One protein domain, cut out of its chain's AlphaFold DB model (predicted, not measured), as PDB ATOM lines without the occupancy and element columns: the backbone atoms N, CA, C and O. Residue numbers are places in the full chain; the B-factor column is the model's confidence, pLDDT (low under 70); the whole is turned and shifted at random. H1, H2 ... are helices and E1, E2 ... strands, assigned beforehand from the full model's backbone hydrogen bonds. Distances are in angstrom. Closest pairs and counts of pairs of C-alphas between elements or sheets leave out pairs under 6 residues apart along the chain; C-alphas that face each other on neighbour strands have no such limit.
ATOM      1  N   SER A  69     -24.192  44.307   2.706       96.94
ATOM      2  CA  SER A  69     -23.674  44.847   1.445       96.94
ATOM      3  C   SER A  69     -22.357  45.598   1.637       96.94
ATOM      4  O   SER A  69     -22.278  46.543   2.429       96.94
ATOM      5  N   LEU A  70     -21.345  45.223   0.856       97.69
ATOM      6  CA  LEU A  70     -20.133  46.013   0.650       97.69
ATOM      7  C   LEU A  70     -20.362  46.950  -0.535       97.69
ATOM      8  O   LEU A  70     -20.953  46.542  -1.530       97.69
ATOM      9  N   VAL A  71     -19.891  48.190  -0.422       96.12
ATOM     10  CA  VAL A  71     -19.918  49.200  -1.492       96.12
ATOM     11  C   VAL A  71     -18.704  50.101  -1.382       96.12
ATOM     12  O   VAL A  71     -18.161  50.286  -0.290       96.12
ATOM     13  N   TRP A  72     -18.310  50.704  -2.495       96.00
ATOM     14  CA  TRP A  72     -17.246  51.695  -2.527       96.00
ATOM     15  C   TRP A  72     -17.787  53.115  -2.682       96.00
ATOM     16  O   TRP A  72     -18.838  53.356  -3.271       96.00
ATOM     17  N   SER A  73     -17.044  54.075  -2.133       94.50
ATOM     18  CA  SER A  73     -17.213  55.492  -2.436       94.50
ATOM     19  C   SER A  73     -15.967  55.987  -3.158       94.50
ATOM     20  O   SER A  73     -14.924  56.204  -2.540       94.50
ATOM     21  N   VAL A  74     -16.076  56.175  -4.474       95.00
ATOM     22  CA  VAL A  74     -14.922  56.492  -5.335       95.00
ATOM     23  C   VAL A  74     -14.737  57.973  -5.672       95.00
ATOM     24  O   VAL A  74     -13.712  58.355  -6.235       95.00
ATOM     25  N   ARG A  75     -15.672  58.831  -5.240       92.38
ATOM     26  CA  ARG A  75     -15.738  60.265  -5.598       92.38
ATOM     27  C   ARG A  75     -14.567  61.130  -5.105       92.38
ATOM     28  O   ARG A  75     -14.458  62.275  -5.517       92.38
ATOM     29  N   ALA A  76     -13.718  60.626  -4.211       95.06
ATOM     30  CA  ALA A  76     -12.517  61.324  -3.752       95.06
ATOM     31  C   ALA A  76     -11.431  60.320  -3.349       95.06
ATOM     32  O   ALA A  76     -11.745  59.237  -2.852       95.06
ATOM     33  N   ALA A  77     -10.158  60.700  -3.483       94.56
ATOM     34  CA  ALA A  77      -9.029  59.823  -3.155       94.56
ATOM     35  C   ALA A  77      -9.063  59.321  -1.703       94.56
ATOM     36  O   ALA A  77      -8.889  58.130  -1.450       94.56
ATOM     37  N   TRP A  78      -9.376  60.201  -0.749       96.50
ATOM     38  CA  TRP A  78      -9.501  59.811   0.656       96.50
ATOM     39  C   TRP A  78     -10.683  58.856   0.891       96.50
ATOM     40  O   TRP A  78     -10.565  57.915   1.675       96.50
ATOM     41  N   ARG A  79     -11.801  59.032   0.167       96.88
ATOM     42  CA  ARG A  79     -12.963  58.129   0.242       96.88
ATOM     43  C   ARG A  79     -12.625  56.742  -0.289       96.88
ATOM     44  O   ARG A  79     -13.057  55.764   0.315       96.88
ATOM     45  N   ARG A  80     -11.807  56.646  -1.343       96.69
ATOM     46  CA  ARG A  80     -11.304  55.362  -1.858       96.69
ATOM     47  C   ARG A  80     -10.432  54.648  -0.837       96.69
ATOM     48  O   ARG A  80     -10.688  53.490  -0.531       96.69
ATOM     49  N   ARG A  81      -9.473  55.355  -0.228       96.62
ATOM     50  CA  ARG A  81      -8.609  54.790   0.826       96.62
ATOM     51  C   ARG A  81      -9.413  54.295   2.029       96.62
ATOM     52  O   ARG A  81      -9.202  53.173   2.480       96.62
ATOM     53  N   LEU A  82     -10.370  55.088   2.512       97.44
ATOM     54  CA  LEU A  82     -11.249  54.658   3.602       97.44
ATOM     55  C   LEU A  82     -12.146  53.487   3.194       97.44
ATOM     56  O   LEU A  82     -12.302  52.560   3.983       97.44
ATOM     57  N   SER A  83     -12.698  53.499   1.974       96.88
ATOM     58  CA  SER A  83     -13.511  52.391   1.451       96.88
ATOM     59  C   SER A  83     -12.705  51.099   1.419       96.88
ATOM     60  O   SER A  83     -13.194  50.078   1.886       96.88
ATOM     61  N   GLN A  84     -11.459  51.152   0.948       97.31
ATOM     62  CA  GLN A  84     -10.560  50.005   0.920       97.31
ATOM     63  C   GLN A  84     -10.334  49.443   2.329       97.31
ATOM     64  O   GLN A  84     -10.617  48.276   2.578       97.31
ATOM     65  N   ILE A  85      -9.907  50.277   3.285       98.06
ATOM     66  CA  ILE A  85      -9.638  49.836   4.666       98.06
ATOM     67  C   ILE A  85     -10.900  49.258   5.315       98.06
ATOM     68  O   ILE A  85     -10.864  48.187   5.928       98.06
ATOM     69  N   TYR A  86     -12.020  49.969   5.188       98.12
ATOM     70  CA  TYR A  86     -13.284  49.575   5.792       98.12
ATOM     71  C   TYR A  86     -13.805  48.262   5.201       98.12
ATOM     72  O   TYR A  86     -14.138  47.345   5.952       98.12
ATOM     73  N   ASN A  87     -13.838  48.143   3.872       98.00
ATOM     74  CA  ASN A  87     -14.358  46.957   3.205       98.00
ATOM     75  C   ASN A  87     -13.443  45.743   3.382       98.00
ATOM     76  O   ASN A  87     -13.968  44.649   3.557       98.00
ATOM     77  N   THR A  88     -12.116  45.907   3.444       98.00
ATOM     78  CA  THR A  88     -11.200  44.802   3.783       98.00
ATOM     79  C   THR A  88     -11.488  44.254   5.180       98.00
ATOM     80  O   THR A  88     -11.633  43.044   5.357       98.00
ATOM     81  N   ARG A  89     -11.645  45.130   6.183       98.12
ATOM     82  CA  ARG A  89     -11.974  44.707   7.556       98.12
ATOM     83  C   ARG A  89     -13.362  44.080   7.652       98.12
ATOM     84  O   ARG A  89     -13.543  43.084   8.351       98.12
ATOM     85  N   LEU A  90     -14.342  44.659   6.961       97.81
ATOM     86  CA  LEU A  90     -15.703  44.139   6.935       97.81
ATOM     87  C   LEU A  90     -15.761  42.769   6.254       97.81
ATOM     88  O   LEU A  90     -16.381  41.862   6.798       97.81
ATOM     89  N   LEU A  91     -15.083  42.592   5.119       97.75
ATOM     90  CA  LEU A  91     -15.008  41.311   4.426       97.75
ATOM     91  C   LEU A  91     -14.371  40.239   5.315       97.75
ATOM     92  O   LEU A  91     -14.959  39.177   5.484       97.75
ATOM     93  N   ALA A  92     -13.232  40.542   5.948       97.19
ATOM     94  CA  ALA A  92     -12.572  39.618   6.869       97.19
ATOM     95  C   ALA A  92     -13.494  39.209   8.029       97.19
ATOM     96  O   ALA A  92     -13.572  38.034   8.368       97.19
ATOM     97  N   ARG A  93     -14.246  40.162   8.602       97.00
ATOM     98  CA  ARG A  93     -15.265  39.885   9.625       97.00
ATOM     99  C   ARG A  93     -16.360  38.960   9.105       97.00
ATOM    100  O   ARG A  93     -16.766  38.045   9.814       97.00
ATOM    101  N   LEU A  94     -16.877  39.240   7.913       96.50
ATOM    102  CA  LEU A  94     -17.971  38.470   7.343       96.50
ATOM    103  C   LEU A  94     -17.510  37.080   6.910       96.50
ATOM    104  O   LEU A  94     -18.327  36.182   6.906       96.50
ATOM    105  N   LEU A  95     -16.239  36.858   6.575       96.31
ATOM    106  CA  LEU A  95     -15.711  35.537   6.201       96.31
ATOM    107  C   LEU A  95     -15.439  34.602   7.387       96.31
ATOM    108  O   LEU A  95     -15.060  33.455   7.168       96.31
ATOM    109  N   ARG A  96     -15.623  35.049   8.632       96.19
ATOM    110  CA  ARG A  96     -15.375  34.186   9.790       96.19
ATOM    111  C   ARG A  96     -16.415  33.059   9.900       96.19
ATOM    112  O   ARG A  96     -17.556  33.254   9.466       96.19
ATOM    113  N   PRO A  97     -16.058  31.899  10.486       94.50
ATOM    114  CA  PRO A  97     -16.929  30.723  10.529       94.50
ATOM    115  C   PRO A  97     -18.308  30.983  11.140       94.50
ATOM    116  O   PRO A  97     -19.305  30.454  10.655       94.50
ATOM    117  N   GLU A  98     -18.411  31.862  12.141       95.38
ATOM    118  CA  GLU A  98     -19.691  32.196  12.774       95.38
ATOM    119  C   GLU A  98     -20.658  32.968  11.857       95.38
ATOM    120  O   GLU A  98     -21.822  33.159  12.199       95.38
ATOM    121  N   GLN A  99     -20.189  33.430  10.694       94.75
ATOM    122  CA  GLN A  99     -20.977  34.115   9.667       94.75
ATOM    123  C   GLN A  99     -21.136  33.273   8.390       94.75
ATOM    124  O   GLN A  99     -21.595  33.798   7.371       94.75
ATOM    125  N   ALA A 100     -20.759  31.988   8.400       91.56
ATOM    126  CA  ALA A 100     -20.754  31.141   7.202       91.56
ATOM    127  C   ALA A 100     -22.119  31.113   6.488       91.56
ATOM    128  O   ALA A 100     -22.177  31.244   5.266       91.56
ATOM    129  N   ASN A 101     -23.209  31.077   7.259       90.56
ATOM    130  CA  ASN A 101     -24.581  31.022   6.743       90.56
ATOM    131  C   ASN A 101     -25.176  32.390   6.369       90.56
ATOM    132  O   ASN A 101     -26.293  32.442   5.859       90.56
ATOM    133  N   THR A 102     -24.467  33.496   6.610       93.38
ATOM    134  CA  THR A 102     -24.945  34.843   6.276       93.38
ATOM    135  C   THR A 102     -24.494  35.224   4.860       93.38
ATOM    136  O   THR A 102     -23.286  35.299   4.608       93.38
ATOM    137  N   PRO A 103     -25.420  35.522   3.929       95.00
ATOM    138  CA  PRO A 103     -25.073  36.030   2.609       95.00
ATOM    139  C   PRO A 103     -24.275  37.339   2.659       95.00
ATOM    140  O   PRO A 103     -24.551  38.241   3.455       95.00
ATOM    141  N   ILE A 104     -23.326  37.483   1.735       97.19
ATOM    142  CA  ILE A 104     -22.610  38.737   1.487       97.19
ATOM    143  C   ILE A 104     -23.058  39.279   0.134       97.19
ATOM    144  O   ILE A 104     -23.060  38.559  -0.862       97.19
ATOM    145  N   ARG A 105     -23.427  40.559   0.084       97.12
ATOM    146  CA  ARG A 105     -23.758  41.262  -1.160       97.12
ATOM    147  C   ARG A 105     -22.585  42.155  -1.555       97.12
ATOM    148  O   ARG A 105     -22.145  42.991  -0.768       97.12
ATOM    149  N   LEU A 106     -22.093  41.998  -2.777       96.69
ATOM    150  CA  LEU A 106     -21.089  42.887  -3.362       96.69
ATOM    151  C   LEU A 106     -21.821  43.889  -4.268       96.69
ATOM    152  O   LEU A 106     -22.384  43.505  -5.289       96.69
ATOM    153  N   GLY A 107     -21.900  45.153  -3.845       94.94
ATOM    154  CA  GLY A 107     -22.558  46.233  -4.582       94.94
ATOM    155  C   GLY A 107     -21.545  47.037  -5.390       94.94
ATOM    156  O   GLY A 107     -20.933  47.963  -4.861       94.94
ATOM    157  N   LEU A 108     -21.374  46.661  -6.655       94.31
ATOM    158  CA  LEU A 108     -20.452  47.308  -7.585       94.31
ATOM    159  C   LEU A 108     -21.183  48.405  -8.362       94.31
ATOM    160  O   LEU A 108     -22.263  48.165  -8.907       94.31
ATOM    161  N   HIS A 109     -20.586  49.591  -8.444       94.56
ATOM    162  CA  HIS A 109     -21.058  50.668  -9.311       94.56
ATOM    163  C   HIS A 109     -20.189  50.746 -10.570       94.56
ATOM    164  O   HIS A 109     -18.988  50.497 -10.475       94.56
ATOM    165  N   PRO A 110     -20.729  51.169 -11.728       95.69
ATOM    166  CA  PRO A 110     -19.927  51.330 -12.945       95.69
ATOM    167  C   PRO A 110     -18.684  52.211 -12.747       95.69
ATOM    168  O   PRO A 110     -17.598  51.838 -13.165       95.69
ATOM    169  N   VAL A 111     -18.820  53.318 -12.007       95.94
ATOM    170  CA  VAL A 111     -17.716  54.246 -11.686       95.94
ATOM    171  C   VAL A 111     -16.611  53.620 -10.820       95.94
ATOM    172  O   VAL A 111     -15.512  54.158 -10.729       95.94
ATOM    173  N   ASP A 112     -16.867  52.479 -10.171       96.50
ATOM    174  CA  ASP A 112     -15.814  51.757  -9.452       96.50
ATOM    175  C   ASP A 112     -14.781  51.178 -10.438       96.50
ATOM    176  O   ASP A 112     -13.613  51.042 -10.079       96.50
ATOM    177  N   ALA A 113     -15.182  50.879 -11.682       96.19
ATOM    178  CA  ALA A 113     -14.305  50.324 -12.713       96.19
ATOM    179  C   ALA A 113     -13.230  51.310 -13.202       96.19
ATOM    180  O   ALA A 113     -12.190  50.879 -13.695       96.19
ATOM    181  N   ASP A 114     -13.436  52.612 -12.992       96.81
ATOM    182  CA  ASP A 114     -12.462  53.656 -13.329       96.81
ATOM    183  C   ASP A 114     -11.233  53.637 -12.399       96.81
ATOM    184  O   ASP A 114     -10.239  54.320 -12.654       96.81
ATOM    185  N   TRP A 115     -11.288  52.874 -11.299       96.88
ATOM    186  CA  TRP A 115     -10.259  52.838 -10.260       96.88
ATOM    187  C   TRP A 115      -9.683  51.423 -10.103       96.88
ATOM    188  O   TRP A 115     -10.340  50.550  -9.523       96.88
ATOM    189  N   PRO A 116      -8.434  51.174 -10.547       96.25
ATOM    190  CA  PRO A 116      -7.814  49.850 -10.485       96.25
ATOM    191  C   PRO A 116      -7.784  49.234  -9.081       96.25
ATOM    192  O   PRO A 116      -7.878  48.015  -8.933       96.25
ATOM    193  N   GLU A 117      -7.669  50.052  -8.030       95.81
ATOM    194  CA  GLU A 117      -7.709  49.582  -6.645       95.81
ATOM    195  C   GLU A 117      -9.077  49.011  -6.237       95.81
ATOM    196  O   GLU A 117      -9.129  48.050  -5.466       95.81
ATOM    197  N   ALA A 118     -10.171  49.568  -6.763       97.06
ATOM    198  CA  ALA A 118     -11.526  49.103  -6.489       97.06
ATOM    199  C   ALA A 118     -11.812  47.809  -7.256       97.06
ATOM    200  O   ALA A 118     -12.304  46.846  -6.672       97.06
ATOM    201  N   VAL A 119     -11.421  47.752  -8.535       97.38
ATOM    202  CA  VAL A 119     -11.536  46.542  -9.366       97.38
ATOM    203  C   VAL A 119     -10.798  45.368  -8.728       97.38
ATOM    204  O   VAL A 119     -11.382  44.298  -8.567       97.38
ATOM    205  N   ARG A 120      -9.548  45.582  -8.293       97.56
ATOM    206  CA  ARG A 120      -8.755  44.549  -7.614       97.56
ATOM    207  C   ARG A 120      -9.442  44.057  -6.345       97.56
ATOM    208  O   ARG A 120      -9.606  42.857  -6.168       97.56
ATOM    209  N   PHE A 121      -9.918  44.981  -5.507       97.69
ATOM    210  CA  PHE A 121     -10.677  44.618  -4.312       97.69
ATOM    211  C   PHE A 121     -11.901  43.759  -4.649       97.69
ATOM    212  O   PHE A 121     -12.163  42.779  -3.958       97.69
ATOM    213  N   TRP A 122     -12.656  44.103  -5.697       97.62
ATOM    214  CA  TRP A 122     -13.838  43.339  -6.084       97.62
ATOM    215  C   TRP A 122     -13.513  41.937  -6.592       97.62
ATOM    216  O   TRP A 122     -14.222  41.000  -6.232       97.62
ATOM    217  N   GLN A 123     -12.442  41.776  -7.369       97.69
ATOM    218  CA  GLN A 123     -11.969  40.468  -7.834       97.69
ATOM    219  C   GLN A 123     -11.524  39.582  -6.662       97.69
ATOM    220  O   GLN A 123     -11.951  38.428  -6.563       97.69
ATOM    221  N   ASP A 124     -10.740  40.140  -5.736       97.44
ATOM    222  CA  ASP A 124     -10.269  39.435  -4.542       97.44
ATOM    223  C   ASP A 124     -11.444  39.057  -3.628       97.44
ATOM    224  O   ASP A 124     -11.551  37.920  -3.164       97.44
ATOM    225  N   ALA A 125     -12.374  39.993  -3.408       97.31
ATOM    226  CA  ALA A 125     -13.559  39.771  -2.587       97.31
ATOM    227  C   ALA A 125     -14.481  38.708  -3.187       97.31
ATOM    228  O   ALA A 125     -14.958  37.840  -2.459       97.31
ATOM    229  N   LEU A 126     -14.726  38.753  -4.499       97.12
ATOM    230  CA  LEU A 126     -15.543  37.759  -5.187       97.12
ATOM    231  C   LEU A 126     -14.919  36.366  -5.069       97.12
ATOM    232  O   LEU A 126     -15.608  35.433  -4.668       97.12
ATOM    233  N   THR A 127     -13.616  36.248  -5.338       97.25
ATOM    234  CA  THR A 127     -12.874  34.984  -5.214       97.25
ATOM    235  C   THR A 127     -12.969  34.435  -3.793       97.25
ATOM    236  O   THR A 127     -13.375  33.293  -3.596       97.25
ATOM    237  N   ALA A 128     -12.683  35.263  -2.783       95.94
ATOM    238  CA  ALA A 128     -12.747  34.851  -1.385       95.94
ATOM    239  C   ALA A 128     -14.160  34.419  -0.962       95.94
ATOM    240  O   ALA A 128     -14.318  33.434  -0.247       95.94
ATOM    241  N   VAL A 129     -15.204  35.132  -1.399       96.06
ATOM    242  CA  VAL A 129     -16.587  34.773  -1.063       96.06
ATOM    243  C   VAL A 129     -16.996  33.462  -1.728       96.06
ATOM    244  O   VAL A 129     -17.555  32.612  -1.039       96.06
ATOM    245  N   LEU A 130     -16.689  33.271  -3.013       95.19
ATOM    246  CA  LEU A 130     -17.066  32.065  -3.759       95.19
ATOM    247  C   LEU A 130     -16.373  30.797  -3.249       95.19
ATOM    248  O   LEU A 130     -16.970  29.727  -3.298       95.19
ATOM    249  N   THR A 131     -15.162  30.906  -2.693       94.31
ATOM    250  CA  THR A 131     -14.470  29.770  -2.058       94.31
ATOM    251  C   THR A 131     -15.240  29.204  -0.862       94.31
ATOM    252  O   THR A 131     -15.133  28.017  -0.560       94.31
ATOM    253  N   HIS A 132     -16.016  30.037  -0.165       88.62
ATOM    254  CA  HIS A 132     -16.670  29.658   1.091       88.62
ATOM    255  C   HIS A 132     -18.196  29.649   1.022       88.62
ATOM    256  O   HIS A 132     -18.835  29.157   1.952       88.62
ATOM    257  N   ARG A 133     -18.798  30.227  -0.024       91.38
ATOM    258  CA  ARG A 133     -20.245  30.442  -0.090       91.38
ATOM    259  C   ARG A 133     -20.818  30.177  -1.479       91.38
ATOM    260  O   ARG A 133     -20.296  30.713  -2.456       91.38
ATOM    261  N   PRO A 134     -21.952  29.460  -1.567       92.00
ATOM    262  CA  PRO A 134     -22.698  29.366  -2.809       92.00
ATOM    263  C   PRO A 134     -23.363  30.706  -3.158       92.00
ATOM    264  O   PRO A 134     -23.711  31.511  -2.288       92.00
ATOM    265  N   CYS A 135     -23.588  30.923  -4.452       93.19
ATOM    266  CA  CYS A 135     -24.400  32.032  -4.942       93.19
ATOM    267  C   CYS A 135     -25.888  31.783  -4.680       93.19
ATOM    268  O   CYS A 135     -26.374  30.661  -4.791       93.19
ATOM    269  N   ALA A 136     -26.632  32.854  -4.400       91.56
ATOM    270  CA  ALA A 136     -28.074  32.792  -4.211       91.56
ATOM    271  C   ALA A 136     -28.778  34.008  -4.819       91.56
ATOM    272  O   ALA A 136     -28.241  35.117  -4.875       91.56
ATOM    273  N   ILE A 137     -30.029  33.805  -5.227       93.12
ATOM    274  CA  ILE A 137     -30.911  34.875  -5.697       93.12
ATOM    275  C   ILE A 137     -31.554  35.539  -4.474       93.12
ATOM    276  O   ILE A 137     -32.101  34.857  -3.611       93.12
ATOM    277  N   LYS A 138     -31.564  36.877  -4.404       94.69
ATOM    278  CA  LYS A 138     -32.159  37.627  -3.272       94.69
ATOM    279  C   LYS A 138     -33.597  37.192  -2.973       94.69
ATOM    280  O   LYS A 138     -33.944  36.947  -1.827       94.69
ATOM    281  N   SER A 139     -34.410  37.022  -4.011       93.88
ATOM    282  CA  SER A 139     -35.776  36.511  -3.888       93.88
ATOM    283  C   SER A 139     -35.864  35.108  -3.282       93.88
ATOM    284  O   SER A 139     -36.791  34.851  -2.521       93.88
ATOM    285  N   ALA A 140     -34.920  34.214  -3.592       92.12
ATOM    286  CA  ALA A 140     -34.867  32.880  -2.996       92.12
ATOM    287  C   ALA A 140     -34.580  32.964  -1.489       92.12
ATOM    288  O   ALA A 140     -35.258  32.308  -0.702       92.12
TER     289      ALA A 140
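What this domain is: This is residues 69 to 140 of the 149 residues of an uncharacterized protein of Halothiobacillus sp. 20-53-49 (UniProt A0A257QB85). Two long helices, H1 and H3, lie side by side and run the same way, and a small ribbon of two parallel strands, E1 and E2, packs along them, E1 nearer to H1 and E2 nearer to H3. The short helix H2 sits at the end where H3 begins, and residues 133 to 140 make a tail that leads away from H3's other end. The printed part has 72 residues, with three named helices and two named strands in the order E1, H1, E2, H2, H3; the sheet's order is E1, E2, parallel, and the class is mostly helix. The whole is compact, with a radius of gyration of the C-alphas of 12.6 A and spans of 34 by 23 by 18 A.

How they stand to each other: Start at E1, residues 69 to 71, and look for its parallel neighbour E2, residues 104 to 107, at 31 degrees between their directions. Here N 70 and O 105 are 2.9 A apart, within hydrogen-bond range, and N 107 and O 70 are also 2.9 A apart. Between them in the chain is H1, residues 77 to 94; E1, H1 and E2 form a strand-helix-strand unit, two parallel neighbour strands with a helix between, and its crossover is right-handed. The closest C-alphas of E1 and H1 are those of Leu 70 and Asn 87, 6.4 A apart. Go on to H3, residues 116 to 132, which touches H1 with its residues 118 to 125 alone, at a shallow tilt of 6 degrees, the same way; their closest C-alphas, those of Leu 91 and Ala 125, are 7.3 A apart. The closest C-alphas of E2 and H3 are those of Ile 104 and Val 129, 7.6 A apart, while E1 and H3 are apart. H2, residues 110 to 114, and H3 only just touch, with 3 pairs of C-alphas within 8 A, and only at the corner by their link; the closest are the C-alphas of Ala 113 and Val 119, 5.8 A apart. H1 and H2 are apart. In H1 every O i to N i+4 pair is within hydrogen-bond range; in H3 12 of 13 are, and in H2 0 of 1, beside 2 of 2 O i to N i+3 pairs.

Where its parts are: Find C-alpha 69 at (-23.674, 44.847, 1.445), where E1 begins; it runs 6.5 A to C-alpha 71. H1 starts at C-alpha 77, at (-9.029, 59.823, -3.155), and is 25.4 A long. E2 covers 9.6 A from Ile 104 to Gly 107, and H2 7.8 A from Pro 110 to Asp 114. H3 runs 24.9 A from Pro 116 to C-alpha 132 at (-16.670, 29.658, 1.091).

The domain as a whole: Look for the two C-alphas farthest apart at Ala 77 and Ala 140, 37.3 A from each other. The printed part has no cut. The links E1 to H1, E2 to H2 and H2 to H3 are tight, H1 to E2 is short, and no link is long. The mean pLDDT of the printed part is 95.7, and no printed residue is under 70.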